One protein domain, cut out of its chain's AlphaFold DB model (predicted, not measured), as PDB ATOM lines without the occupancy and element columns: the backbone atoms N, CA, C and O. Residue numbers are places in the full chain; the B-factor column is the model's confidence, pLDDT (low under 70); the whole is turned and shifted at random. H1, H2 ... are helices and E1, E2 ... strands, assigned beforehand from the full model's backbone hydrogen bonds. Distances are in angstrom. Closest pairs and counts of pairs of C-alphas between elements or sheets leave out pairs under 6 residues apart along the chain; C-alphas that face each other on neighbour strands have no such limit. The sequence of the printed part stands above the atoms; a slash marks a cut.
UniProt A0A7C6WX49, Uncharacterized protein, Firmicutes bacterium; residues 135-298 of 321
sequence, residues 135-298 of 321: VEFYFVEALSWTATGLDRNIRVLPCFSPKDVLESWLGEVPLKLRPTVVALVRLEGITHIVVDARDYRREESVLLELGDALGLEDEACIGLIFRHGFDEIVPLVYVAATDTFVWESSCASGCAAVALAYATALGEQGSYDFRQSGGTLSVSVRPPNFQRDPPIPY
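This is residues 135 to 298 of the 321 residues of an uncharacterized protein of Firmicutes bacterium (UniProt A0A7C6WX49). A strongly twisted, curled sheet of seven strands makes the main wall, with H3 and H1 on one face and H2 on the other. The sheet curls round H3, and the hairpin E8 E9 covers another side of that helix; residues 146 to 151 and 171 to 177 stick out as loops. The printed part has 164 residues, with three named helices and nine named strands in the order E1 E2 H1 E3 E4 H2 E5 E6 E7 H3 E8 E9. The large sheet is mixed, in the order E2 E1 E3 E4 E5 E6 E7, and the class is mixed, helices and strands. The whole is compact, with a radius of gyration of the C-alphas of 15.7 A and spans of 56 by 40 by 28 A.

E1, residues 135 to 142, begins at C-alpha 135 (177.228, 303.806, 219.461) and is 22.4 A long. E2 is residues 154 to 158, H1 162 to 170, E3 180 to 187 at 22.6 A, and E4 190 to 196 at 19.6 A. H2 is residues 204 to 213, E5 221 to 228 at 22.5 A, E6 232 to 239 at 22.9 A, and E7 244 to 247. H3, residues 252 to 266, is 21.1 A long and begins at C-alpha 252 (172.152, 319.126, 223.419). E8 is residues 270 to 275, and E9, residues 280 to 285, ends at C-alpha 285 (183.290, 313.356, 225.126).

In the large sheet E4 and E5 are parallel at 23 degrees, with N 193 and O 223 2.7 A apart; the other neighbours are antiparallel, for instance E1 and E3, with N 140 and O 180 2.8 A apart. E5 E6 E7 form a meander, each strand the antiparallel neighbour of the one before. E4, H2, E5 form a strand-helix-strand unit, two parallel neighbour strands with a helix between, and E2, H1, E3 a split one, with E1 between its strands; both crossovers are right-handed. H1 has a height over the sheet of 8.7 A. H3 touches H1 with residues 262 to 266 alone, Pro 162 and Ala 265 having the closest C-alphas at 4.4 A, at a steep tilt of 64 degrees, opposite ways. The closest C-alphas of H3 and E9 are those of Ala 259 and Val 285, 6.4 A apart. In the hairpin E8 and E9, N 272 and O 283 are 2.9 A apart. In H1, H2 and H3 every O i to N i+4 pair is within hydrogen-bond range.

The C-alphas farthest apart, of Thr 148 and Pro 294, are 56.9 A apart. The printed part has no cut; the link from E1 to E2 is long. Residues 142 to 153, 162 to 168, 170 to 179 and 291 to 294 have pLDDT under 70.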
ATOM      1  N   VAL A 135     176.913 303.251 220.782       94.75
ATOM      2  CA  VAL A 135     177.228 303.806 219.461       94.75
ATOM      3  C   VAL A 135     177.432 302.658 218.485       94.75
ATOM      4  O   VAL A 135     178.361 301.865 218.635       94.75
ATOM      5  N   GLU A 136     176.583 302.604 217.467       94.00
ATOM      6  CA  GLU A 136     176.635 301.633 216.378       94.00
ATOM      7  C   GLU A 136     176.714 302.361 215.033       94.00
ATOM      8  O   GLU A 136     176.256 303.495 214.889       94.00
ATOM      9  N   PHE A 137     177.299 301.717 214.026       92.81
ATOM     10  CA  PHE A 137     177.422 302.283 212.685       92.81
ATOM     11  C   PHE A 137     176.833 301.332 211.655       92.81
ATOM     12  O   PHE A 137     177.033 300.116 211.730       92.81
ATOM     13  N   TYR A 138     176.169 301.894 210.649       91.19
ATOM     14  CA  TYR A 138     175.537 301.123 209.586       91.19
ATOM     15  C   TYR A 138     175.791 301.736 208.216       91.19
ATOM     16  O   TYR A 138     175.761 302.952 208.043       91.19
ATOM     17  N   PHE A 139     175.993 300.872 207.228       87.88
ATOM     18  CA  PHE A 139     175.848 301.214 205.823       87.88
ATOM     19  C   PHE A 139     174.367 301.199 205.450       87.88
ATOM     20  O   PHE A 139     173.670 300.221 205.726       87.88
ATOM     21  N   VAL A 140     173.913 302.261 204.790       85.06
ATOM     22  CA  VAL A 140     172.550 302.413 204.287       85.06
ATOM     23  C   VAL A 140     172.596 302.496 202.764       85.06
ATOM     24  O   VAL A 140     173.176 303.417 202.188       85.06
ATOM     25  N   GLU A 141     171.985 301.516 202.101       79.88
ATOM     26  CA  GLU A 141     171.866 301.461 200.643       79.88
ATOM     27  C   GLU A 141     170.412 301.706 200.226       79.88
ATOM     28  O   GLU A 141     169.515 300.950 200.604       79.88
ATOM     29  N   ALA A 142     170.180 302.731 199.400       68.31
ATOM     30  CA  ALA A 142     168.897 302.945 198.734       68.31
ATOM     31  C   ALA A 142     168.904 302.243 197.363       68.31
ATOM     32  O   ALA A 142     169.555 302.701 196.418       68.31
ATOM     33  N   LEU A 143     168.190 301.123 197.228       55.12
ATOM     34  CA  LEU A 143     168.089 300.408 195.951       55.12
ATOM     35  C   LEU A 143     167.068 301.122 195.040       55.12
ATOM     36  O   LEU A 143     165.866 301.016 195.240       55.12
ATOM     37  N   SER A 144     167.584 301.880 194.065       44.41
ATOM     38  CA  SER A 144     166.926 302.597 192.950       44.41
ATOM     39  C   SER A 144     165.412 302.910 193.022       44.41
ATOM     40  O   SER A 144     164.560 302.027 192.943       44.41
ATOM     41  N   TRP A 145     165.097 304.203 192.915       42.31
ATOM     42  CA  TRP A 145     163.772 304.844 192.813       42.31
ATOM     43  C   TRP A 145     162.900 304.484 191.581       42.31
ATOM     44  O   TRP A 145     161.970 305.217 191.252       42.31
ATOM     45  N   THR A 146     163.187 303.406 190.845       41.72
ATOM     46  CA  THR A 146     162.414 303.006 189.647       41.72
ATOM     47  C   THR A 146     161.242 302.070 189.948       41.72
ATOM     48  O   THR A 146     160.457 301.777 189.047       41.72
ATOM     49  N   ALA A 147     161.084 301.619 191.195       41.03
ATOM     50  CA  ALA A 147     159.932 300.838 191.620       41.03
ATOM     51  C   ALA A 147     158.799 301.774 192.062       41.03
ATOM     52  O   ALA A 147     158.853 302.404 193.112       41.03
ATOM     53  N   THR A 148     157.752 301.884 191.247       39.38
ATOM     54  CA  THR A 148     156.488 302.497 191.664       39.38
ATOM     55  C   THR A 148     155.768 301.544 192.620       39.38
ATOM     56  O   THR A 148     155.096 300.618 192.172       39.38
ATOM     57  N   GLY A 149     155.935 301.753 193.925       46.31
ATOM     58  CA  GLY A 149     155.282 300.995 194.994       46.31
ATOM     59  C   GLY A 149     155.796 301.430 196.368       46.31
ATOM     60  O   GLY A 149     156.897 301.957 196.465       46.31
ATOM     61  N   LEU A 150     155.000 301.226 197.421       47.66
ATOM     62  CA  LEU A 150     155.327 301.562 198.819       47.66
ATOM     63  C   LEU A 150     156.442 300.682 199.436       47.66
ATOM     64  O   LEU A 150     156.671 300.756 200.640       47.66
ATOM     65  N   ASP A 151     157.125 299.858 198.638       47.03
ATOM     66  CA  ASP A 151     158.187 298.974 199.116       47.03
ATOM     67  C   ASP A 151     159.490 299.766 199.277       47.03
ATOM     68  O   ASP A 151     160.207 300.076 198.321       47.03
ATOM     69  N   ARG A 152     159.762 300.119 200.535       56.97
ATOM     70  CA  ARG A 152     160.972 300.792 201.009       56.97
ATOM     71  C   ARG A 152     162.176 299.863 200.829       56.97
ATOM     72  O   ARG A 152     162.485 299.057 201.698       56.97
ATOM     73  N   ASN A 153     162.884 299.963 199.705       68.19
ATOM     74  CA  ASN A 153     164.109 299.187 199.476       68.19
ATOM     75  C   ASN A 153     165.341 299.830 200.150       68.19
ATOM     76  O   ASN A 153     166.336 300.126 199.477       68.19
ATOM     77  N   ILE A 154     165.272 300.073 201.463       80.31
ATOM     78  CA  ILE A 154     166.437 300.464 202.263       80.31
ATOM     79  C   ILE A 154     167.076 299.192 202.805       80.31
ATOM     80  O   ILE A 154     166.437 298.406 203.501       80.31
ATOM     81  N   ARG A 155     168.351 298.982 202.483       83.88
ATOM     82  CA  ARG A 155     169.140 297.902 203.071       83.88
ATOM     83  C   ARG A 155     170.111 298.485 204.086       83.88
ATOM     84  O   ARG A 155     170.935 299.326 203.735       83.88
ATOM     85  N   VAL A 156     170.030 297.987 205.315       87.81
ATOM     86  CA  VAL A 156     170.942 298.332 206.406       87.81
ATOM     87  C   VAL A 156     171.921 297.180 206.617       87.81
ATOM     88  O   VAL A 156     171.521 296.020 206.733       87.81
ATOM     89  N   LEU A 157     173.217 297.484 206.630       88.69
ATOM     90  CA  LEU A 157     174.282 296.521 206.901       88.69
ATOM     91  C   LEU A 157     175.185 297.055 208.018       88.69
ATOM     92  O   LEU A 157     175.569 298.221 207.958       88.69
ATOM     93  N   PRO A 158     175.576 296.238 209.011       88.38
ATOM     94  CA  PRO A 158     176.507 296.679 210.046       88.38
ATOM     95  C   PRO A 158     177.833 297.185 209.460       88.38
ATOM     96  O   PRO A 158     178.428 296.543 208.590       88.38
ATOM     97  N   CYS A 159     178.315 298.318 209.967       85.38
ATOM     98  CA  CYS A 159     179.625 298.879 209.658       85.38
ATOM     99  C   CYS A 159     180.564 298.649 210.852       85.38
ATOM    100  O   CYS A 159     180.519 299.355 211.854       85.38
ATOM    101  N   PHE A 160     181.425 297.632 210.755       79.69
ATOM    102  CA  PHE A 160     182.314 297.239 211.858       79.69
ATOM    103  C   PHE A 160     183.625 298.031 211.932       79.69
ATOM    104  O   PHE A 160     184.373 297.860 212.890       79.69
ATOM    105  N   SER A 161     183.939 298.849 210.921       75.12
ATOM    106  CA  SER A 161     185.139 299.691 210.880       75.12
ATOM    107  C   SER A 161     184.732 301.141 211.136       75.12
ATOM    108  O   SER A 161     184.281 301.821 210.215       75.12
ATOM    109  N   PRO A 162     184.925 301.669 212.358       65.12
ATOM    110  CA  PRO A 162     184.611 303.064 212.649       65.12
ATOM    111  C   PRO A 162     185.461 304.049 211.824       65.12
ATOM    112  O   PRO A 162     185.059 305.182 211.579       65.12
ATOM    113  N   LYS A 163     186.613 303.607 211.299       65.31
ATOM    114  CA  LYS A 163     187.424 304.387 210.355       65.31
ATOM    115  C   LYS A 163     186.683 304.661 209.038       65.31
ATOM    116  O   LYS A 163     186.871 305.729 208.458       65.31
ATOM    117  N   ASP A 164     185.812 303.756 208.597       67.75
ATOM    118  CA  ASP A 164     185.020 303.932 207.373       67.75
ATOM    119  C   ASP A 164     183.995 305.066 207.542       67.75
ATOM    120  O   ASP A 164     183.694 305.775 206.581       67.75
ATOM    121  N   VAL A 165     183.530 305.302 208.778       66.75
ATOM    122  CA  VAL A 165     182.684 306.447 209.160       66.75
ATOM    123  C   VAL A 165     183.445 307.750 208.938       66.75
ATOM    124  O   VAL A 165     182.953 308.647 208.260       66.75
ATOM    125  N   LEU A 166     184.676 307.847 209.453       66.75
ATOM    126  CA  LEU A 166     185.517 309.033 209.270       66.75
ATOM    127  C   LEU A 166     185.864 309.236 207.796       66.75
ATOM    128  O   LEU A 166     185.834 310.357 207.311       66.75
ATOM    129  N   GLU A 167     186.154 308.181 207.040       65.69
ATOM    130  CA  GLU A 167     186.404 308.329 205.605       65.69
ATOM    131  C   GLU A 167     185.150 308.743 204.822       65.69
ATOM    132  O   GLU A 167     185.270 309.488 203.848       65.69
ATOM    133  N   SER A 168     183.963 308.277 205.214       63.12
ATOM    134  CA  SER A 168     182.681 308.672 204.617       63.12
ATOM    135  C   SER A 168     182.345 310.134 204.935       63.12
ATOM    136  O   SER A 168     182.085 310.926 204.029       63.12
ATOM    137  N   TRP A 169     182.424 310.518 206.208       72.00
ATOM    138  CA  TRP A 169     182.025 311.842 206.680       72.00
ATOM    139  C   TRP A 169     183.099 312.916 206.446       72.00
ATOM    140  O   TRP A 169     182.761 314.078 206.221       72.00
ATOM    141  N   LEU A 170     184.387 312.557 206.499       62.78
ATOM    142  CA  LEU A 170     185.531 313.487 206.476       62.78
ATOM    143  C   LEU A 170     186.389 313.402 205.204       62.78
ATOM    144  O   LEU A 170     187.256 314.250 205.004       62.78
ATOM    145  N   GLY A 171     186.196 312.387 204.355       59.25
ATOM    146  CA  GLY A 171     187.002 312.189 203.151       59.25
ATOM    147  C   GLY A 171     186.514 312.998 201.946       59.25
ATOM    148  O   GLY A 171     185.338 312.961 201.587       59.25
ATOM    149  N   GLU A 172     187.437 313.665 201.248       50.56
ATOM    150  CA  GLU A 172     187.217 314.154 199.880       50.56
ATOM    151  C   GLU A 172     187.307 312.980 198.898       50.56
ATOM    152  O   GLU A 172     188.320 312.782 198.227       50.56
ATOM    153  N   VAL A 173     186.272 312.142 198.834       50.06
ATOM    154  CA  VAL A 173     186.229 311.074 197.827       50.06
ATOM    155  C   VAL A 173     185.301 311.465 196.689       50.06
ATOM    156  O   VAL A 173     184.163 311.861 196.947       50.06
ATOM    157  N   PRO A 174     185.755 311.372 195.421       44.22
ATOM    158  CA  PRO A 174     184.921 311.703 194.280       44.22
ATOM    159  C   PRO A 174     183.641 310.863 194.294       44.22
ATOM    160  O   PRO A 174     183.686 309.633 194.350       44.22
ATOM    161  N   LEU A 175     182.503 311.556 194.241       49.16
ATOM    162  CA  LEU A 175     181.149 311.011 194.136       49.16
ATOM    163  C   LEU A 175     181.073 309.840 193.141       49.16
ATOM    164  O   LEU A 175     181.314 310.056 191.949       49.16
ATOM    165  N   LYS A 176     180.681 308.644 193.626       45.56
ATOM    166  CA  LYS A 176     179.678 307.751 192.986       45.56
ATOM    167  C   LYS A 176     179.458 306.364 193.615       45.56
ATOM    168  O   LYS A 176     178.509 305.714 193.198       45.56
ATOM    169  N   LEU A 177     180.283 305.871 194.546       50.84
ATOM    170  CA  LEU A 177     180.242 304.435 194.912       50.84
ATOM    171  C   LEU A 177     180.384 304.100 196.405       50.84
ATOM    172  O   LEU A 177     180.512 302.923 196.734       50.84
ATOM    173  N   ARG A 178     180.387 305.081 197.315       59.38
ATOM    174  CA  ARG A 178     180.452 304.768 198.750       59.38
ATOM    175  C   ARG A 178     179.037 304.580 199.303       59.38
ATOM    176  O   ARG A 178     178.225 305.477 199.088       59.38
ATOM    177  N   PRO A 179     178.731 303.457 199.977       62.84
ATOM    178  CA  PRO A 179     177.502 303.354 200.753       62.84
ATOM    179  C   PRO A 179     177.502 304.440 201.834       62.84
ATOM    180  O   PRO A 179     178.541 304.708 202.447       62.84
ATOM    181  N   THR A 180     176.358 305.089 202.036       78.44
ATOM    182  CA  THR A 180     176.220 306.136 203.049       78.44
ATOM    183  C   THR A 180     176.297 305.500 204.430       78.44
ATOM    184  O   THR A 180     175.647 304.487 204.686       78.44
ATOM    185  N   VAL A 181     177.127 306.066 205.305       85.50
ATOM    186  CA  VAL A 181     177.271 305.590 206.683       85.50
ATOM    187  C   VAL A 181     176.440 306.471 207.600       85.50
ATOM    188  O   VAL A 181     176.568 307.698 207.571       85.50
ATOM    189  N   VAL A 182     175.628 305.838 208.439       91.69
ATOM    190  CA  VAL A 182     174.886 306.489 209.522       91.69
ATOM    191  C   VAL A 182     175.396 305.973 210.862       91.69
ATOM    192  O   VAL A 182     175.803 304.812 210.969       91.69
ATOM    193  N   ALA A 183     175.384 306.829 211.881       94.44
ATOM    194  CA  ALA A 183     175.633 306.411 213.257       94.44
ATOM    195  C   ALA A 183     174.309 306.348 214.014       94.44
ATOM    196  O   ALA A 183     173.523 307.290 213.948       94.44
ATOM    197  N   LEU A 184     174.083 305.261 214.738       96.94
ATOM    198  CA  LEU A 184     172.978 305.107 215.669       96.94
ATOM    199  C   LEU A 184     173.539 305.252 217.081       96.94
ATOM    200  O   LEU A 184     174.416 304.491 217.485       96.94
ATOM    201  N   VAL A 185     173.078 306.263 217.808       97.69
ATOM    202  CA  VAL A 185     173.587 306.613 219.132       97.69
ATOM    203  C   VAL A 185     172.448 306.590 220.132       97.69
ATOM    204  O   VAL A 185     171.557 307.434 220.067       97.69
ATOM    205  N   ARG A 186     172.490 305.649 221.075       97.56
ATOM    206  CA  ARG A 186     171.505 305.563 222.155       97.56
ATOM    207  C   ARG A 186     172.011 306.322 223.368       97.56
ATOM    208  O   ARG A 186     173.110 306.062 223.866       97.56
ATOM    209  N   LEU A 187     171.215 307.289 223.800       96.06
ATOM    210  CA  LEU A 187     171.371 308.034 225.040       96.06
ATOM    211  C   LEU A 187     170.176 307.715 225.938       96.06
ATOM    212  O   LEU A 187     169.145 307.233 225.474       96.06
ATOM    213  N   GLU A 188     170.296 308.039 227.217       92.44
ATOM    214  CA  GLU A 188     169.185 307.908 228.153       92.44
ATOM    215  C   GLU A 188     167.961 308.713 227.672       92.44
ATOM    216  O   GLU A 188     168.040 309.936 227.502       92.44
ATOM    217  N   GLY A 189     166.849 308.018 227.415       90.25
ATOM    218  CA  GLY A 189     165.577 308.598 226.968       90.25
ATOM    219  C   GLY A 189     165.497 309.028 225.494       90.25
ATOM    220  O   GLY A 189     164.455 309.535 225.080       90.25
ATOM    221  N   ILE A 190     166.554 308.871 224.682       95.19
ATOM    222  CA  ILE A 190     166.513 309.233 223.251       95.19
ATOM    223  C   ILE A 190     167.541 308.478 222.399       95.19
ATOM    224  O   ILE A 190     168.733 308.429 222.713       95.19
ATOM    225  N   THR A 191     167.096 308.001 221.237       98.00
ATOM    226  CA  THR A 191     167.957 307.372 220.230       98.00
ATOM    227  C   THR A 191     168.171 308.308 219.040       98.00
ATOM    228  O   THR A 191     167.224 308.766 218.407       98.00
ATOM    229  N   HIS A 192     169.428 308.622 218.717       98.50
ATOM    230  CA  HIS A 192     169.798 309.509 217.610       98.50
ATOM    231  C   HIS A 192     170.333 308.737 216.410       98.50
ATOM    232  O   HIS A 192     171.255 307.939 216.537       98.50
ATOM    233  N   ILE A 193     169.834 309.059 215.223       97.88
ATOM    234  CA  ILE A 193     170.422 308.708 213.935       97.88
ATOM    235  C   ILE A 193     171.208 309.931 213.450       97.88
ATOM    236  O   ILE A 193     170.634 310.986 213.187       97.88
ATOM    237  N   VAL A 194     172.524 309.812 213.314       96.50
ATOM    238  CA  VAL A 194     173.393 310.869 212.781       96.50
ATOM    239  C   VAL A 194     173.729 310.560 211.328       96.50
ATOM    240  O   VAL A 194     174.248 309.484 211.017       96.50
ATOM    241  N   VAL A 195     173.460 311.521 210.446       92.75
ATOM    242  CA  VAL A 195     173.644 311.385 208.996       92.75
ATOM    243  C   VAL A 195     174.476 312.526 208.419       92.75
ATOM    244  O   VAL A 195     174.464 313.643 208.938       92.75
ATOM    245  N   ASP A 196     175.164 312.277 207.302       89.31
ATOM    246  CA  ASP A 196     175.758 313.352 206.507       89.31
ATOM    247  C   ASP A 196     174.678 314.032 205.664       89.31
ATOM    248  O   ASP A 196     174.031 313.416 204.816       89.31
ATOM    249  N   ALA A 197     174.480 315.327 205.870       87.50
ATOM    250  CA  ALA A 197     173.407 316.055 205.214       87.50
ATOM    251  C   ALA A 197     173.596 316.252 203.701       87.50
ATOM    252  O   ALA A 197     172.687 316.739 203.031       87.50
ATOM    253  N   ARG A 198     174.762 315.902 203.145       85.38
ATOM    254  CA  ARG A 198     174.973 315.853 201.689       85.38
ATOM    255  C   ARG A 198     174.211 314.698 201.036       85.38
ATOM    256  O   ARG A 198     173.868 314.803 199.860       85.38
ATOM    257  N   ASP A 199     173.928 313.646 201.802       83.25
ATOM    258  CA  ASP A 199     173.339 312.403 201.301       83.25
ATOM    259  C   ASP A 199     171.821 312.321 201.535       83.25
ATOM    260  O   ASP A 199     171.139 311.528 200.884       83.25
ATOM    261  N   TYR A 200     171.267 313.165 202.413       84.62
ATOM    262  CA  TYR A 200     169.860 313.115 202.815       84.62
ATOM    263  C   TYR A 200     169.139 314.451 202.649       84.62
ATOM    264  O   TYR A 200     169.694 315.529 202.867       84.62
ATOM    265  N   ARG A 201     167.850 314.378 202.300       85.88
ATOM    266  CA  ARG A 201     166.966 315.549 202.293       85.88
ATOM    267  C   ARG A 201     166.580 315.914 203.721       85.88
ATOM    268  O   ARG A 201     166.341 315.037 204.542       85.88
ATOM    269  N   ARG A 202     166.468 317.211 203.997       89.06
ATOM    270  CA  ARG A 202     165.987 317.725 205.287       89.06
ATOM    271  C   ARG A 202     164.458 317.643 205.347       89.06
ATOM    272  O   ARG A 202     163.777 318.650 205.181       89.06
ATOM    273  N   GLU A 203     163.939 316.432 205.511       90.62
ATOM    274  CA  GLU A 203     162.506 316.115 205.513       90.62
ATOM    275  C   GLU A 203     162.184 315.094 206.615       90.62
ATOM    276  O   GLU A 203     162.998 314.226 206.927       90.62
ATOM    277  N   GLU A 204     160.978 315.173 207.183       93.12
ATOM    278  CA  GLU A 204     160.518 314.276 208.259       93.12
ATOM    279  C   GLU A 204     160.405 312.816 207.811       93.12
ATOM    280  O   GLU A 204     160.662 311.901 208.594       93.12
ATOM    281  N   SER A 205     160.097 312.581 206.531       90.50
ATOM    282  CA  SER A 205     160.011 311.230 205.975       90.50
ATOM    283  C   SER A 205     161.328 310.467 206.086       90.50
ATOM    284  O   SER A 205     161.295 309.254 206.254       90.50
ATOM    285  N   VAL A 206     162.476 311.155 206.069       91.00
ATOM    286  CA  VAL A 206     163.788 310.511 206.227       91.00
ATOM    287  C   VAL A 206     163.937 309.893 207.615       91.00
ATOM    288  O   VAL A 206     164.470 308.793 207.729       91.00
ATOM    289  N   LEU A 207     163.439 310.560 208.665       94.25
ATOM    290  CA  LEU A 207     163.457 310.009 210.024       94.25
ATOM    291  C   LEU A 207     162.601 308.745 210.084       94.25
ATOM    292  O   LEU A 207     163.067 307.727 210.579       94.25
ATOM    293  N   LEU A 208     161.392 308.788 209.519       91.88
ATOM    294  CA  LEU A 208     160.488 307.636 209.484       91.88
ATOM    295  C   LEU A 208     161.057 306.459 208.682       91.88
ATOM    296  O   LEU A 208     160.939 305.314 209.102       91.88
ATOM    297  N   GLU A 209     161.654 306.732 207.524       90.31
ATOM    298  CA  GLU A 209     162.249 305.720 206.649       90.31
ATOM    299  C   GLU A 209     163.466 305.048 207.296       90.31
ATOM    300  O   GLU A 209     163.576 303.823 207.267       90.31
ATOM    301  N   LEU A 210     164.371 305.833 207.887       91.69
ATOM    302  CA  LEU A 210     165.539 305.291 208.578       91.69
ATOM    303  C   LEU A 210     165.158 304.616 209.896       91.69
ATOM    304  O   LEU A 210     165.730 303.580 210.209       91.69
ATOM    305  N   GLY A 211     164.203 305.172 210.642       94.06
ATOM    306  CA  GLY A 211     163.709 304.597 211.893       94.06
ATOM    307  C   GLY A 211     163.112 303.206 211.692       94.06
ATOM    308  O   GLY A 211     163.512 302.279 212.384       94.06
ATOM    309  N   ASP A 212     162.249 303.041 210.687       92.31
ATOM    310  CA  ASP A 212     161.694 301.740 210.271       92.31
ATOM    311  C   ASP A 212     162.806 300.774 209.823       92.31
ATOM    312  O   ASP A 212     162.918 299.649 210.302       92.31
ATOM    313  N   ALA A 213     163.730 301.236 208.971       90.88
ATOM    314  CA  ALA A 213     164.834 300.400 208.496       90.88
ATOM    315  C   ALA A 213     165.816 299.964 209.607       90.88
ATOM    316  O   ALA A 213     166.507 298.953 209.453       90.88
ATOM    317  N   LEU A 214     165.902 300.730 210.699       92.81
ATOM    318  CA  LEU A 214     166.751 300.468 211.864       92.81
ATOM    319  C   LEU A 214     165.994 299.794 213.022       92.81
ATOM    320  O   LEU A 214     166.627 299.491 214.033       92.81
ATOM    321  N   GLY A 215     164.691 299.526 212.877       94.50
ATOM    322  CA  GLY A 215     163.868 298.866 213.893       94.50
ATOM    323  C   GLY A 215     163.669 299.707 215.157       94.50
ATOM    324  O   GLY A 215     163.868 299.212 216.266       94.50
ATOM    325  N   LEU A 216     163.385 301.002 214.991       95.75
ATOM    326  CA  LEU A 216     163.229 301.968 216.084       95.75
ATOM    327  C   LEU A 216     161.758 302.270 216.420       95.75
ATOM    328  O   LEU A 216     161.472 303.296 217.026       95.75
ATOM    329  N   GLU A 217     160.806 301.430 216.014       90.62
ATOM    330  CA  GLU A 217     159.369 301.719 216.141       90.62
ATOM    331  C   GLU A 217     158.888 301.817 217.597       90.62
ATOM    332  O   GLU A 217     157.905 302.504 217.872       90.62
ATOM    333  N   ASP A 218     159.591 301.156 218.518       92.50
ATOM    334  CA  ASP A 218     159.277 301.134 219.950       92.50
ATOM    335  C   ASP A 218     160.037 302.211 220.757       92.50
ATOM    336  O   ASP A 218     159.852 302.326 221.971       92.50
ATOM    337  N   GLU A 219     160.899 303.008 220.114       93.88
ATOM    338  CA  GLU A 219     161.655 304.071 220.784       93.88
ATOM    339  C   GLU A 219     160.730 305.241 221.163       93.88
ATOM    340  O   GLU A 219     160.005 305.793 220.332       93.88
ATOM    341  N   ALA A 220     160.785 305.678 222.425       91.50
ATOM    342  CA  ALA A 220     159.945 306.775 222.921       91.50
ATOM    343  C   ALA A 220     160.260 308.123 222.244       91.50
ATOM    344  O   ALA A 220     159.376 308.970 222.071       91.50
ATOM    345  N   CYS A 221     161.526 308.324 221.868       94.38
ATOM    346  CA  CYS A 221     162.018 309.540 221.245       94.38
ATOM    347  C   CYS A 221     163.165 309.221 220.277       94.38
ATOM    348  O   CYS A 221     164.138 308.559 220.649       94.38
ATOM    349  N   ILE A 222     163.064 309.721 219.042       97.62
ATOM    350  CA  ILE A 222     164.071 309.524 217.993       97.62
ATOM    351  C   ILE A 222     164.549 310.886 217.502       97.62
ATOM    352  O   ILE A 222     163.744 311.727 217.111       97.62
ATOM    353  N   GLY A 223     165.860 311.106 217.468       97.75
ATOM    354  CA  GLY A 223     166.454 312.274 216.820       97.75
ATOM    355  C   GLY A 223     167.116 311.913 215.494       97.75
ATOM    356  O   GLY A 223     167.919 310.993 215.438       97.75
ATOM    357  N   LEU A 224     166.835 312.644 214.419       98.19
ATOM    358  CA  LEU A 224     167.611 312.616 213.181       98.19
ATOM    359  C   LEU A 224     168.490 313.866 213.114       98.19
ATOM    360  O   LEU A 224     167.996 314.991 213.013       98.19
ATOM    361  N   ILE A 225     169.804 313.672 213.159       98.31
ATOM    362  CA  ILE A 225     170.786 314.753 213.185       98.31
ATOM    363  C   ILE A 225     171.467 314.864 211.826       98.31
ATOM    364  O   ILE A 225     172.302 314.038 211.456       98.31
ATOM    365  N   PHE A 226     171.138 315.928 211.096       96.19
ATOM    366  CA  PHE A 226     171.782 316.267 209.832       96.19
ATOM    367  C   PHE A 226     173.093 317.007 210.102       96.19
ATOM    368  O   PHE A 226     173.086 318.187 210.453       96.19
ATOM    369  N   ARG A 227     174.227 316.329 209.921       94.12
ATOM    370  CA  ARG A 227     175.572 316.898 210.075       94.12
ATOM    371  C   ARG A 227     176.011 317.605 208.791       94.12
ATOM    372  O   ARG A 227     176.024 317.003 207.718       94.12
ATOM    373  N   HIS A 228     176.428 318.862 208.902       91.06
ATOM    374  CA  HIS A 228     176.969 319.680 207.816       91.06
ATOM    375  C   HIS A 228     178.439 319.999 208.075       91.06
ATOM    376  O   HIS A 228     178.768 320.780 208.964       91.06
ATOM    377  N   GLY A 229     179.344 319.414 207.285       86.31
ATOM    378  CA  GLY A 229     180.772 319.541 207.585       86.31
ATOM    379  C   GLY A 229     181.065 319.043 209.002       86.31
ATOM    380  O   GLY A 229     180.398 318.136 209.477       86.31
ATOM    381  N   PHE A 230     182.055 319.607 209.688       84.50
ATOM    382  CA  PHE A 230     182.496 319.083 210.987       84.50
ATOM    383  C   PHE A 230     181.743 319.633 212.196       84.50
ATOM    384  O   PHE A 230     181.663 318.944 213.215       84.50
ATOM    385  N   ASP A 231     181.222 320.849 212.082       91.69
ATOM    386  CA  ASP A 231     180.893 321.714 213.213       91.69
ATOM    387  C   ASP A 231     179.485 322.312 213.118       91.69
ATOM    388  O   ASP A 231     179.177 323.242 213.851       91.69
ATOM    389  N   GLU A 232     178.623 321.833 212.221       96.56
ATOM    390  CA  GLU A 232     177.240 322.302 212.102       96.56
ATOM    391  C   GLU A 232     176.271 321.124 212.086       96.56
ATOM    392  O   GLU A 232     176.498 320.128 211.394       96.56
ATOM    393  N   ILE A 233     175.181 321.237 212.846       97.69
ATOM    394  CA  ILE A 233     174.119 320.231 212.869       97.69
ATOM    395  C   ILE A 233     172.745 320.885 212.737       97.69
ATOM    396  O   ILE A 233     172.513 321.991 213.225       97.69
ATOM    397  N   VAL A 234     171.820 320.168 212.101       98.00
ATOM    398  CA  VAL A 234     170.393 320.494 212.095       98.00
ATOM    399  C   VAL A 234     169.633 319.309 212.695       98.00
ATOM    400  O   VAL A 234     169.590 318.247 212.070       98.00
ATOM    401  N   PRO A 235     169.085 319.454 213.909       97.69
ATOM    402  CA  PRO A 235     168.347 318.396 214.585       97.69
ATOM    403  C   PRO A 235     166.861 318.380 214.195       97.69
ATOM    404  O   PRO A 235     166.182 319.406 214.214       97.69
ATOM    405  N   LEU A 236     166.348 317.189 213.907       97.94
ATOM    406  CA  LEU A 236     164.924 316.873 213.866       97.94
ATOM    407  C   LEU A 236     164.637 315.849 214.964       97.94
ATOM    408  O   LEU A 236     165.341 314.850 215.048       97.94
ATOM    409  N   VAL A 237     163.613 316.064 215.782       96.31
ATOM    410  CA  VAL A 237     163.222 315.142 216.856       96.31
ATOM    411  C   VAL A 237     161.783 314.688 216.647       96.31
ATOM    412  O   VAL A 237     160.915 315.502 216.349       96.31
ATOM    413  N   TYR A 238     161.537 313.394 216.811       95.50
ATOM    414  CA  TYR A 238     160.214 312.789 216.869       95.50
ATOM    415  C   TYR A 238     159.945 312.275 218.284       95.50
ATOM    416  O   TYR A 238     160.768 311.553 218.845       95.50
ATOM    417  N   VAL A 239     158.787 312.631 218.842       91.81
ATOM    418  CA  VAL A 239     158.341 312.186 220.170       91.81
ATOM    419  C   VAL A 239     157.098 311.316 220.012       91.81
ATOM    420  O   VAL A 239     156.037 311.815 219.628       91.81
ATOM    421  N   ALA A 240     157.209 310.028 220.347       90.12
ATOM    422  CA  ALA A 240     156.145 309.045 220.132       90.12
ATOM    423  C   ALA A 240     154.896 309.336 220.981       90.12
ATOM    424  O   ALA A 240     153.768 309.183 220.520       90.12
ATOM    425  N   ALA A 241     155.083 309.818 222.214       85.75
ATOM    426  CA  ALA A 241     153.984 310.098 223.140       85.75
ATOM    427  C   ALA A 241     153.011 311.184 222.639       85.75
ATOM    428  O   ALA A 241     151.840 311.186 223.024       85.75
ATOM    429  N   THR A 242     153.487 312.112 221.805       84.81
ATOM    430  CA  THR A 242     152.689 313.217 221.247       84.81
ATOM    431  C   THR A 242     152.464 313.103 219.744       84.81
ATOM    432  O   THR A 242     151.660 313.867 219.217       84.81
ATOM    433  N   ASP A 243     153.137 312.162 219.076       90.12
ATOM    434  CA  ASP A 243     153.163 312.004 217.619       90.12
ATOM    435  C   ASP A 243     153.536 313.308 216.894       90.12
ATOM    436  O   ASP A 243     152.830 313.811 216.020       90.12
ATOM    437  N   THR A 244     154.645 313.919 217.320       91.06
ATOM    438  CA  THR A 244     155.079 315.230 216.814       91.06
ATOM    439  C   THR A 244     156.521 315.228 216.352       91.06
ATOM    440  O   THR A 244     157.400 314.736 217.062       91.06
ATOM    441  N   PHE A 245     156.756 315.897 215.224       94.75
ATOM    442  CA  PHE A 245     158.075 316.279 214.737       94.75
ATOM    443  C   PHE A 245     158.428 317.698 215.178       94.75
ATOM    444  O   PHE A 245     157.612 318.617 215.075       94.75
ATOM    445  N   VAL A 246     159.659 317.884 215.645       93.62
ATOM    446  CA  VAL A 246     160.186 319.169 216.100       93.62
ATOM    447  C   VAL A 246     161.550 319.410 215.469       93.62
ATOM    448  O   VAL A 246     162.504 318.667 215.691       93.62
ATOM    449  N   TRP A 247     161.651 320.484 214.690       96.00
ATOM    450  CA  TRP A 247     162.935 321.028 214.259       96.00
ATOM    451  C   TRP A 247     163.488 321.895 215.385       96.00
ATOM    452  O   TRP A 247     163.058 323.034 215.571       96.00
ATOM    453  N   GLU A 248     164.402 321.331 216.168       94.06
ATOM    454  CA  GLU A 248     164.944 321.990 217.355       94.06
ATOM    455  C   GLU A 248     165.893 323.126 216.952       94.06
ATOM    456  O   GLU A 248     166.745 322.979 216.070       94.06
ATOM    457  N   SER A 249     165.789 324.272 217.630       94.00
ATOM    458  CA  SER A 249     166.709 325.383 217.379       94.00
ATOM    459  C   SER A 249     168.124 325.065 217.880       94.00
ATOM    460  O   SER A 249     169.111 325.490 217.270       94.00
ATOM    461  N   SER A 250     168.214 324.287 218.964       96.31
ATOM    462  CA  SER A 250     169.437 323.756 219.564       96.31
ATOM    463  C   SER A 250     169.141 322.466 220.332       96.31
ATOM    464  O   SER A 250     168.259 322.429 221.183       96.31
ATOM    465  N   CYS A 251     169.911 321.410 220.068       97.31
ATOM    466  CA  CYS A 251     169.708 320.072 220.612       97.31
ATOM    467  C   CYS A 251     170.980 319.557 221.302       97.31
ATOM    468  O   CYS A 251     171.910 319.072 220.656       97.31
ATOM    469  N   ALA A 252     171.014 319.618 222.638       98.00
ATOM    470  CA  ALA A 252     172.152 319.126 223.419       98.00
ATOM    471  C   ALA A 252     172.432 317.630 223.190       98.00
ATOM    472  O   ALA A 252     173.589 317.238 223.055       98.00
ATOM    473  N   SER A 253     171.388 316.799 223.106       97.62
ATOM    474  CA  SER A 253     171.525 315.360 222.847       97.62
ATOM    475  C   SER A 253     171.997 315.062 221.422       97.62
ATOM    476  O   SER A 253     172.776 314.137 221.228       97.62
ATOM    477  N   GLY A 254     171.612 315.882 220.440       98.19
ATOM    478  CA  GLY A 254     172.117 315.782 219.071       98.19
ATOM    479  C   GLY A 254     173.612 316.102 218.988       98.19
ATOM    480  O   GLY A 254     174.376 315.342 218.396       98.19
ATOM    481  N   CYS A 255     174.059 317.171 219.661       98.50
ATOM    482  CA  CYS A 255     175.485 317.481 219.807       98.50
ATOM    483  C   CYS A 255     176.249 316.338 220.495       98.50
ATOM    484  O   CYS A 255     177.324 315.949 220.036       98.50
ATOM    485  N   ALA A 256     175.689 315.781 221.575       98.44
ATOM    486  CA  ALA A 256     176.254 314.628 222.273       98.44
ATOM    487  C   ALA A 256     176.388 313.410 221.348       98.44
ATOM    488  O   ALA A 256     177.447 312.782 221.321       98.44
ATOM    489  N   ALA A 257     175.358 313.117 220.550       98.12
ATOM    490  CA  ALA A 257     175.354 312.004 219.611       98.12
ATOM    491  C   ALA A 257     176.442 312.140 218.537       98.12
ATOM    492  O   ALA A 257     177.215 311.207 218.315       98.12
ATOM    493  N   VAL A 258     176.571 313.318 217.914       97.31
ATOM    494  CA  VAL A 258     177.618 313.557 216.906       97.31
ATOM    495  C   VAL A 258     179.018 313.461 217.525       97.31
ATOM    496  O   VAL A 258     179.902 312.821 216.955       97.31
ATOM    497  N   ALA A 259     179.219 314.037 218.714       97.00
ATOM    498  CA  ALA A 259     180.486 313.951 219.439       97.00
ATOM    499  C   ALA A 259     180.867 312.500 219.776       97.00
ATOM    500  O   ALA A 259     182.016 312.101 219.583       97.00
ATOM    501  N   LEU A 260     179.906 311.700 220.249       96.38
ATOM    502  CA  LEU A 260     180.095 310.280 220.550       96.38
ATOM    503  C   LEU A 260     180.438 309.472 219.304       96.38
ATOM    504  O   LEU A 260     181.335 308.629 219.366       96.38
ATOM    505  N   ALA A 261     179.781 309.750 218.178       94.38
ATOM    506  CA  ALA A 261     180.105 309.124 216.904       94.38
ATOM    507  C   ALA A 261     181.555 309.430 216.493       94.38
ATOM    508  O   ALA A 261     182.300 308.508 216.164       94.38
ATOM    509  N   TYR A 262     182.002 310.690 216.588       93.19
ATOM    510  CA  TYR A 262     183.392 311.055 216.286       93.19
ATOM    511  C   TYR A 262     184.396 310.397 217.237       93.19
ATOM    512  O   TYR A 262     185.355 309.783 216.773       93.19
ATOM    513  N   ALA A 263     184.177 310.498 218.550       92.88
ATOM    514  CA  ALA A 263     185.080 309.949 219.559       92.88
ATOM    515  C   ALA A 263     185.205 308.427 219.424       92.88
ATOM    516  O   ALA A 263     186.308 307.885 219.418       92.88
ATOM    517  N   THR A 264     184.079 307.731 219.237       92.00
ATOM    518  CA  THR A 264     184.059 306.279 219.008       92.00
ATOM    519  C   THR A 264     184.787 305.918 217.718       92.00
ATOM    520  O   THR A 264     185.542 304.948 217.694       92.00
ATOM    521  N   ALA A 265     184.612 306.716 216.663       89.38
ATOM    522  CA  ALA A 265     185.257 306.470 215.385       89.38
ATOM    523  C   ALA A 265     186.775 306.690 215.399       89.38
ATOM    524  O   ALA A 265     187.515 305.942 214.759       89.38
ATOM    525  N   LEU A 266     187.241 307.683 216.156       88.38
ATOM    526  CA  LEU A 266     188.662 307.962 216.361       88.38
ATOM    527  C   LEU A 266     189.297 307.034 217.410       88.38
ATOM    528  O   LEU A 266     190.506 306.815 217.386       88.38
ATOM    529  N   GLY A 267     188.494 306.473 218.318       89.19
ATOM    530  CA  GLY A 267     188.965 305.667 219.444       89.19
ATOM    531  C   GLY A 267     189.621 306.489 220.560       89.19
ATOM    532  O   GLY A 267     190.343 305.929 221.383       89.19
ATOM    533  N   GLU A 268     189.384 307.800 220.601       90.31
ATOM    534  CA  GLU A 268     189.965 308.721 221.579       90.31
ATOM    535  C   GLU A 268     188.933 309.728 222.101       90.31
ATOM    536  O   GLU A 268     187.873 309.937 221.511       90.31
ATOM    537  N   GLN A 269     189.231 310.337 223.250       93.69
ATOM    538  CA  GLN A 269     188.432 311.436 223.792       93.69
ATOM    539  C   GLN A 269     188.563 312.696 222.928       93.69
ATOM    540  O   GLN A 269     189.610 312.937 222.329       93.69
ATOM    541  N   GLY A 270     187.531 313.534 222.920       93.56
ATOM    542  CA  GLY A 270     187.490 314.731 222.087       93.56
ATOM    543  C   GLY A 270     186.714 315.880 222.716       93.56
ATOM    544  O   GLY A 270     185.952 315.702 223.668       93.56
ATOM    545  N   SER A 271     186.927 317.068 222.156       96.94
ATOM    546  CA  SER A 271     186.126 318.257 222.426       96.94
ATOM    547  C   SER A 271     185.683 318.850 221.098       96.94
ATOM    548  O   SER A 271     186.524 319.092 220.231       96.94
ATOM    549  N   TYR A 272     184.382 319.072 220.941       97.38
ATOM    550  CA  TYR A 272     183.787 319.512 219.681       97.38
ATOM    551  C   TYR A 272     182.787 320.635 219.916       97.38
ATOM    552  O   TYR A 272     182.031 320.591 220.883       97.38
ATOM    553  N   ASP A 273     182.751 321.591 218.995       98.12
ATOM    554  CA  ASP A 273     181.758 322.659 218.974       98.12
ATOM    555  C   ASP A 273     180.800 322.435 217.806       98.12
ATOM    556  O   ASP A 273     181.231 322.176 216.681       98.12
ATOM    557  N   PHE A 274     179.500 322.549 218.070       98.38
ATOM    558  CA  PHE A 274     178.459 322.381 217.060       98.38
ATOM    559  C   PHE A 274     177.578 323.622 216.984       98.38
ATOM    560  O   PHE A 274     176.849 323.951 217.925       98.38
ATOM    561  N   ARG A 275     177.643 324.295 215.837       98.19
ATOM    562  CA  ARG A 275     176.778 325.394 215.422       98.19
ATOM    563  C   ARG A 275     175.407 324.850 215.036       98.19
ATOM    564  O   ARG A 275     175.290 323.871 214.302       98.19
ATOM    565  N   GLN A 276     174.376 325.522 215.521       97.56
ATOM    566  CA  GLN A 276     172.968 325.261 215.236       97.56
ATOM    567  C   GLN A 276     172.266 326.603 215.009       97.56
ATOM    568  O   GLN A 276     172.860 327.665 215.212       97.56
ATOM    569  N   SER A 277     170.990 326.590 214.620       96.12
ATOM    570  CA  SER A 277     170.245 327.839 214.405       96.12
ATOM    571  C   SER A 277     170.086 328.694 215.668       96.12
ATOM    572  O   SER A 277     170.030 329.917 215.572       96.12
ATOM    573  N   GLY A 278     170.018 328.063 216.842       94.12
ATOM    574  CA  GLY A 278     169.831 328.724 218.130       94.12
ATOM    575  C   GLY A 278     171.127 329.221 218.773       94.12
ATOM    576  O   GLY A 278     171.104 330.154 219.578       94.12
ATOM    577  N   GLY A 279     172.264 328.624 218.414       96.06
ATOM    578  CA  GLY A 279     173.566 328.929 218.995       96.06
ATOM    579  C   GLY A 279     174.542 327.763 218.873       96.06
ATOM    580  O   GLY A 279     174.283 326.779 218.180       96.06
ATOM    581  N   THR A 280     175.675 327.882 219.561       98.06
ATOM    582  CA  THR A 280     176.724 326.857 219.578       98.06
ATOM    583  C   THR A 280     176.742 326.141 220.921       98.06
ATOM    584  O   THR A 280     176.659 326.784 221.969       98.06
ATOM    585  N   LEU A 281     176.885 324.817 220.886       98.62
ATOM    586  CA  LEU A 281     177.146 323.996 222.067       98.62
ATOM    587  C   LEU A 281     178.515 323.329 221.950       98.62
ATOM    588  O   LEU A 281     178.882 322.854 220.876       98.62
ATOM    589  N   SER A 282     179.220 323.262 223.073       98.62
ATOM    590  CA  SER A 282     180.514 322.598 223.216       98.62
ATOM    591  C   SER A 282     180.332 321.268 223.932       98.62
ATOM    592  O   SER A 282     179.667 321.199 224.968       98.62
ATOM    593  N   VAL A 283     180.943 320.209 223.415       98.62
ATOM    594  CA  VAL A 283     180.813 318.851 223.941       98.62
ATOM    595  C   VAL A 283     182.184 318.291 224.265       98.62
ATOM    596  O   VAL A 283     183.012 318.141 223.372       98.62
ATOM    597  N   SER A 284     182.404 317.940 225.529       97.81
ATOM    598  CA  SER A 284     183.514 317.078 225.943       97.81
ATOM    599  C   SER A 284     183.025 315.640 225.986       97.81
ATOM    600  O   SER A 284     182.004 315.354 226.612       97.81
ATOM    601  N   VAL A 285     183.736 314.737 225.317       96.88
ATOM    602  CA  VAL A 285     183.290 313.356 225.126       96.88
ATOM    603  C   VAL A 285     184.441 312.370 225.249       96.88
ATOM    604  O   VAL A 285     185.580 312.660 224.879       96.88
ATOM    605  N   ARG A 286     184.128 311.169 225.728       93.38
ATOM    606  CA  ARG A 286     185.000 309.999 225.651       93.38
ATOM    607  C   ARG A 286     184.253 308.803 225.053       93.38
ATOM    608  O   ARG A 286     183.044 308.686 225.254       93.38
ATOM    609  N   PRO A 287     184.959 307.892 224.369       90.00
ATOM    610  CA  PRO A 287     184.359 306.672 223.845       90.00
ATOM    611  C   PRO A 287     183.738 305.789 224.950       90.00
ATOM    612  O   PRO A 287     184.290 305.724 226.058       90.00
ATOM    613  N   PRO A 288     182.655 305.039 224.662       85.38
ATOM    614  CA  PRO A 288     182.003 304.144 225.630       85.38
ATOM    615  C   PRO A 288     182.929 303.074 226.239       85.38
ATOM    616  O   PRO A 288     182.786 302.685 227.400       85.38
ATOM    617  N   ASN A 289     183.924 302.623 225.473       79.06
ATOM    618  CA  ASN A 289     184.900 301.608 225.883       79.06
ATOM    619  C   ASN A 289     186.016 302.145 226.805       79.06
ATOM    620  O   ASN A 289     186.812 301.361 227.323       79.06
ATOM    621  N   PHE A 290     186.087 303.459 227.030       70.38
ATOM    622  CA  PHE A 290     187.139 304.086 227.822       70.38
ATOM    623  C   PHE A 290     186.711 304.251 229.283       70.38
ATOM    624  O   PHE A 290     186.214 305.305 229.661       70.38
ATOM    625  N   GLN A 291     186.876 303.232 230.128       68.75
ATOM    626  CA  GLN A 291     186.560 303.344 231.561       68.75
ATOM    627  C   GLN A 291     187.691 304.020 232.351       68.75
ATOM    628  O   GLN A 291     188.873 303.793 232.093       68.75
ATOM    629  N   ARG A 292     187.326 304.838 233.345       66.06
ATOM    630  CA  ARG A 292     188.259 305.508 234.261       66.06
ATOM    631  C   ARG A 292     187.774 305.361 235.703       66.06
ATOM    632  O   ARG A 292     186.571 305.352 235.940       66.06
ATOM    633  N   ASP A 293     188.720 305.284 236.635       60.59
ATOM    634  CA  ASP A 293     188.486 305.370 238.079       60.59
ATOM    635  C   ASP A 293     189.135 306.668 238.622       60.59
ATOM    636  O   ASP A 293     190.339 306.867 238.406       60.59
ATOM    637  N   PRO A 294     188.381 307.595 239.251       65.19
ATOM    638  CA  PRO A 294     186.929 307.562 239.450       65.19
ATOM    639  C   PRO A 294     186.146 307.721 238.134       65.19
ATOM    640  O   PRO A 294     186.672 308.308 237.176       65.19
ATOM    641  N   PRO A 295     184.893 307.224 238.081       74.00
ATOM    642  CA  PRO A 295     184.035 307.393 236.920       74.00
ATOM    643  C   PRO A 295     183.793 308.882 236.669       74.00
ATOM    644  O   PRO A 295     183.432 309.645 237.563       74.00
ATOM    645  N   ILE A 296     184.023 309.290 235.426       83.94
ATOM    646  CA  ILE A 296     183.681 310.614 234.903       83.94
ATOM    647  C   ILE A 296     182.559 310.447 233.877       83.94
ATOM    648  O   ILE A 296     182.457 309.367 233.295       83.94
ATOM    649  N   PRO A 297     181.739 311.467 233.591       91.25
ATOM    650  CA  PRO A 297     180.723 311.377 232.543       91.25
ATOM    651  C   PRO A 297     181.308 310.950 231.188       91.25
ATOM    652  O   PRO A 297     182.474 311.222 230.886       91.25
ATOM    653  N   TYR A 298     180.519 310.244 230.374       94.94
ATOM    654  CA  TYR A 298     180.896 309.941 228.986       94.94
ATOM    655  C   TYR A 298     180.812 311.180 228.105       94.94
ATOM    656  O   TYR A 298     181.650 311.377 227.228       94.94
TER     657      TYR A 298